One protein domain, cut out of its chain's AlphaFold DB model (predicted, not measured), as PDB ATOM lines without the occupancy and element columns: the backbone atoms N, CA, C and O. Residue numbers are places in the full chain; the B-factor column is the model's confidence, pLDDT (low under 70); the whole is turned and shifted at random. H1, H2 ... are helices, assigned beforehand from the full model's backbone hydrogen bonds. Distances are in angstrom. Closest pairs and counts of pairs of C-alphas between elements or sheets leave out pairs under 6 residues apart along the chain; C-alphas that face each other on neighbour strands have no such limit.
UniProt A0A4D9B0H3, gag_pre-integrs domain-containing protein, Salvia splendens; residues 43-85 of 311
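This is residues 43 to 85 of the 311 residues of the protein "gag_pre-integrs domain-containing protein" of Salvia splendens (UniProt A0A4D9B0H3). Two helices, H1 and the shorter H2, stand nearly at right angles like an L, and the unnamed stretch of residues 71 to 85 folds back from the end of H2 across the angle of the L and passes over H1. The printed part has 43 residues with two named helices, H1 then H2, and no named strand; the class is all helix. It is compact, with a radius of gyration of the C-alphas of 9.0 A, and rounded, spanning 25 by 21 by 15 A.

H1, residues 43 to 56, is the longest helix. With residues 50 to 54 alone it touches H2, residues 62 to 70. Their closest C-alphas, those of His 54 and Leu 65, are 7.3 A apart. Their lines are about perpendicular, at 77 degrees. In H1 and H2 every O i to N i+4 pair is within hydrogen-bond range.

H1 begins at C-alpha 43 (195.610, 167.939, 186.739) and is 19.4 A long. H2 is 12.4 A long and ends at C-alpha 70 (204.676, 163.932, 172.392).

The C-alphas farthest apart, those of Gly 72 and Phe 84, are 25.0 A apart. The printed part has no cut, and the link from H1 to H2 is tight. The model's mean pLDDT over the printed part is 87.7; residue 43 is under 70.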
ATOM      1  N   ASN A  43     194.355 167.558 186.089       67.81
ATOM      2  CA  ASN A  43     195.610 167.939 186.739       67.81
ATOM      3  C   ASN A  43     196.075 167.026 187.890       67.81
ATOM      4  O   ASN A  43     197.263 166.737 187.950       67.81
ATOM      5  N   LYS A  44     195.207 166.573 188.812       78.38
ATOM      6  CA  LYS A  44     195.638 165.690 189.915       78.38
ATOM      7  C   LYS A  44     195.966 164.276 189.423       78.38
ATOM      8  O   LYS A  44     197.007 163.738 189.785       78.38
ATOM      9  N   LYS A  45     195.121 163.701 188.562       81.44
ATOM     10  CA  LYS A  45     195.350 162.378 187.953       81.44
ATOM     11  C   LYS A  45     196.541 162.414 186.994       81.44
ATOM     12  O   LYS A  45     197.364 161.503 187.006       81.44
ATOM     13  N   ASP A  46     196.672 163.490 186.221       83.44
ATOM     14  CA  ASP A  46     197.810 163.730 185.332       83.44
ATOM     15  C   ASP A  46     199.114 163.958 186.121       83.44
ATOM     16  O   ASP A  46     200.153 163.412 185.749       83.44
ATOM     17  N   ALA A  47     199.086 164.666 187.258       86.00
ATOM     18  CA  ALA A  47     200.245 164.818 188.147       86.00
ATOM     19  C   ALA A  47     200.654 163.491 188.808       86.00
ATOM     20  O   ALA A  47     201.836 163.144 188.789       86.00
ATOM     21  N   GLU A  48     199.703 162.704 189.321       88.06
ATOM     22  CA  GLU A  48     199.964 161.359 189.856       88.06
ATOM     23  C   GLU A  48     200.543 160.430 188.774       88.06
ATOM     24  O   GLU A  48     201.552 159.761 189.005       88.06
ATOM     25  N   ALA A  49     199.995 160.452 187.555       89.38
ATOM     26  CA  ALA A  49     200.541 159.719 186.414       89.38
ATOM     27  C   ALA A  49     201.949 160.204 186.019       89.38
ATOM     28  O   ALA A  49     202.831 159.385 185.749       89.38
ATOM     29  N   THR A  50     202.197 161.516 186.040       91.00
ATOM     30  CA  THR A  50     203.519 162.118 185.791       91.00
ATOM     31  C   THR A  50     204.534 161.650 186.835       91.00
ATOM     32  O   THR A  50     205.644 161.254 186.481       91.00
ATOM     33  N   LYS A  51     204.143 161.618 188.115       91.56
ATOM     34  CA  LYS A  51     204.951 161.142 189.248       91.56
ATOM     35  C   LYS A  51     205.247 159.640 189.140       91.56
ATOM     36  O   LYS A  51     206.385 159.224 189.345       91.56
ATOM     37  N   LEU A  52     204.272 158.831 188.719       91.00
ATOM     38  CA  LEU A  52     204.463 157.402 188.446       91.00
ATOM     39  C   LEU A  52     205.418 157.149 187.269       91.00
ATOM     40  O   LEU A  52     206.307 156.304 187.384       91.00
ATOM     41  N   TRP A  53     205.285 157.876 186.156       92.75
ATOM     42  CA  TRP A  53     206.210 157.758 185.020       92.75
ATOM     43  C   TRP A  53     207.614 158.266 185.350       92.75
ATOM     44  O   TRP A  53     208.594 157.632 184.964       92.75
ATOM     45  N   HIS A  54     207.723 159.354 186.115       93.62
ATOM     46  CA  HIS A  54     208.986 159.856 186.645       93.62
ATOM     47  C   HIS A  54     209.754 158.767 187.409       93.62
ATOM     48  O   HIS A  54     210.922 158.520 187.101       93.62
ATOM     49  N   LEU A  55     209.090 158.088 188.353       92.88
ATOM     50  CA  LEU A  55     209.675 156.995 189.138       92.88
ATOM     51  C   LEU A  55     210.044 155.793 188.254       92.88
ATOM     52  O   LEU A  55     211.195 155.360 188.262       92.88
ATOM     53  N   ARG A  56     209.099 155.299 187.439       93.25
ATOM     54  CA  ARG A  56     209.288 154.129 186.555       93.25
ATOM     55  C   ARG A  56     210.439 154.286 185.558       93.25
ATOM     56  O   ARG A  56     211.036 153.289 185.173       93.25
ATOM     57  N   LEU A  57     210.751 155.514 185.147       92.75
ATOM     58  CA  LEU A  57     211.789 155.827 184.158       92.75
ATOM     59  C   LEU A  57     213.091 156.355 184.799       92.75
ATOM     60  O   LEU A  57     213.788 157.183 184.212       92.75
ATOM     61  N   GLY A  58     213.432 155.908 186.016       93.62
ATOM     62  CA  GLY A  58     214.724 156.215 186.651       93.62
ATOM     63  C   GLY A  58     214.875 157.682 187.074       93.62
ATOM     64  O   GLY A  58     215.922 158.316 186.867       93.62
ATOM     65  N   HIS A  59     213.809 158.250 187.641       94.25
ATOM     66  CA  HIS A  59     213.689 159.678 187.946       94.25
ATOM     67  C   HIS A  59     213.871 160.555 186.694       94.25
ATOM     68  O   HIS A  59     214.695 161.480 186.675       94.25
ATOM     69  N   ALA A  60     213.146 160.234 185.618       93.25
ATOM     70  CA  ALA A  60     213.195 160.969 184.353       93.25
ATOM     71  C   ALA A  60     212.788 162.441 184.542       93.25
ATOM     72  O   ALA A  60     211.802 162.745 185.212       93.25
ATOM     73  N   GLY A  61     213.545 163.370 183.956       91.56
ATOM     74  CA  GLY A  61     213.241 164.798 184.061       91.56
ATOM     75  C   GLY A  61     211.958 165.186 183.320       91.56
ATOM     76  O   GLY A  61     211.579 164.556 182.337       91.56
ATOM     77  N   GLU A  62     211.326 166.280 183.743       91.56
ATOM     78  CA  GLU A  62     210.079 166.783 183.148       91.56
ATOM     79  C   GLU A  62     210.166 166.924 181.614       91.56
ATOM     80  O   GLU A  62     209.298 166.443 180.891       91.56
ATOM     81  N   ARG A  63     211.278 167.470 181.097       91.38
ATOM     82  CA  ARG A  63     211.518 167.595 179.649       91.38
ATOM     83  C   ARG A  63     211.593 166.255 178.908       91.38
ATOM     84  O   ARG A  63     211.148 166.196 177.767       91.38
ATOM     85  N   SER A  64     212.123 165.185 179.509       91.88
ATOM     86  CA  SER A  64     212.101 163.863 178.865       91.88
ATOM     87  C   SER A  64     210.711 163.227 178.915       91.88
ATOM     88  O   SER A  64     210.302 162.629 177.925       91.88
ATOM     89  N   LEU A  65     209.938 163.432 179.987       92.12
ATOM     90  CA  LEU A  65     208.529 163.010 180.042       92.12
ATOM     91  C   LEU A  65     207.673 163.745 178.992       92.12
ATOM     92  O   LEU A  65     206.893 163.111 178.288       92.12
ATOM     93  N   GLN A  66     207.883 165.054 178.811       91.00
ATOM     94  CA  GLN A  66     207.251 165.864 177.757       91.00
ATOM     95  C   GLN A  66     207.588 165.380 176.338       91.00
ATOM     96  O   GLN A  66     206.724 165.423 175.464       91.00
ATOM     97  N   ILE A  67     208.813 164.903 176.091       92.31
ATOM     98  CA  ILE A  67     209.199 164.318 174.796       92.31
ATOM     99  C   ILE A  67     208.507 162.963 174.586       92.31
ATOM    100  O   ILE A  67     207.874 162.767 173.552       92.31
ATOM    101  N   LEU A  68     208.544 162.068 175.580       91.69
ATOM    102  CA  LEU A  68     207.920 160.740 175.494       91.69
ATOM    103  C   LEU A  68     206.392 160.813 175.326       91.69
ATOM    104  O   LEU A  68     205.819 160.020 174.581       91.69
ATOM    105  N   ALA A  69     205.730 161.787 175.959       91.00
ATOM    106  CA  ALA A  69     204.305 162.046 175.755       91.00
ATOM    107  C   ALA A  69     204.000 162.532 174.329       91.00
ATOM    108  O   ALA A  69     203.092 162.012 173.687       91.00
ATOM    109  N   LYS A  70     204.798 163.469 173.790       90.44
ATOM    110  CA  LYS A  70     204.676 163.932 172.392       90.44
ATOM    111  C   LYS A  70     204.938 162.828 171.362       90.44
ATOM    112  O   LYS A  70     204.452 162.924 170.243       90.44
ATOM    113  N   GLN A  71     205.683 161.791 171.741       91.50
ATOM    114  CA  GLN A  71     205.927 160.587 170.938       91.50
ATOM    115  C   GLN A  71     204.853 159.494 171.125       91.50
ATOM    116  O   GLN A  71     204.982 158.423 170.541       91.50
ATOM    117  N   GLY A  72     203.821 159.717 171.950       88.12
ATOM    118  CA  GLY A  72     202.762 158.733 172.225       88.12
ATOM    119  C   GLY A  72     203.191 157.532 173.082       88.12
ATOM    120  O   GLY A  72     202.393 156.625 173.305       88.12
ATOM    121  N   LEU A  73     204.429 157.517 173.593       87.56
ATOM    122  CA  LEU A  73     204.995 156.405 174.372       87.56
ATOM    123  C   LEU A  73     204.433 156.329 175.802       87.56
ATOM    124  O   LEU A  73     204.460 155.269 176.427       87.56
ATOM    125  N   LEU A  74     203.905 157.440 176.323       86.00
ATOM    126  CA  LEU A  74     203.148 157.471 177.575       86.00
ATOM    127  C   LEU A  74     201.649 157.400 177.241       86.00
ATOM    128  O   LEU A  74     201.178 158.159 176.396       86.00
ATOM    129  N   LYS A  75     200.904 156.492 177.890       78.12
ATOM    130  CA  LYS A  75     199.513 156.108 177.548       78.12
ATOM    131  C   LYS A  75     198.483 157.248 177.701       78.12
ATOM    132  O   LYS A  75     197.711 157.250 178.654       78.12
ATOM    133  N   GLY A  76     198.473 158.215 176.783       70.50
ATOM    134  CA  GLY A  76     197.541 159.353 176.764       70.50
ATOM    135  C   GLY A  76     197.704 160.361 177.913       70.50
ATOM    136  O   GLY A  76     196.910 161.288 178.022       70.50
ATOM    137  N   THR A  77     198.708 160.192 178.777       75.06
ATOM    138  CA  THR A  77     198.934 161.029 179.963       75.06
ATOM    139  C   THR A  77     199.650 162.322 179.588       75.06
ATOM    140  O   THR A  77     200.770 162.262 179.070       75.06
ATOM    141  N   ASN A  78     199.061 163.475 179.907       77.88
ATOM    142  CA  ASN A  78     199.703 164.772 179.702       77.88
ATOM    143  C   ASN A  78     200.684 165.045 180.857       77.88
ATOM    144  O   ASN A  78     200.244 165.151 182.000       77.88
ATOM    145  N   PRO A  79     202.004 165.153 180.616       79.62
ATOM    146  CA  PRO A  79     202.969 165.324 181.692       79.62
ATOM    147  C   PRO A  79     202.898 166.746 182.254       79.62
ATOM    148  O   PRO A  79     203.291 167.714 181.596       79.62
ATOM    149  N   CYS A  80     202.399 166.862 183.483       83.69
ATOM    150  CA  CYS A  80     202.343 168.117 184.224       83.69
ATOM    151  C   CYS A  80     203.741 168.571 184.684       83.69
ATOM    152  O   CYS A  80     204.734 167.852 184.556       83.69
ATOM    153  N   LYS A  81     203.805 169.769 185.280       88.00
ATOM    154  CA  LYS A  81     204.971 170.212 186.055       88.00
ATOM    155  C   LYS A  81     205.293 169.167 187.127       88.00
ATOM    156  O   LYS A  81     204.400 168.766 187.873       88.00
ATOM    157  N   LEU A  82     206.551 168.740 187.217       87.12
ATOM    158  CA  LEU A  82     206.949 167.727 188.193       87.12
ATOM    159  C   LEU A  82     207.011 168.329 189.610       87.12
ATOM    160  O   LEU A  82     207.580 169.402 189.818       87.12
ATOM    161  N   GLU A  83     206.437 167.623 190.586       87.75
ATOM    162  CA  GLU A  83     206.534 167.969 192.010       87.75
ATOM    163  C   GLU A  83     207.959 167.788 192.569       87.75
ATOM    164  O   GLU A  83     208.851 167.234 191.921       87.75
ATOM    165  N   PHE A  84     208.175 168.223 193.814       90.44
ATOM    166  CA  PHE A  84     209.409 167.936 194.538       90.44
ATOM    167  C   PHE A  84     209.665 166.418 194.634       90.44
ATOM    168  O   PHE A  84     208.761 165.629 194.913       90.44
ATOM    169  N   CYS A  85     210.918 166.003 194.424       92.38
ATOM    170  CA  CYS A  85     211.341 164.611 194.556       92.38
ATOM    171  C   CYS A  85     212.717 164.530 195.227       92.38
ATOM    172  O   CYS A  85     213.735 164.882 194.628       92.38
TER     173      CYS A  85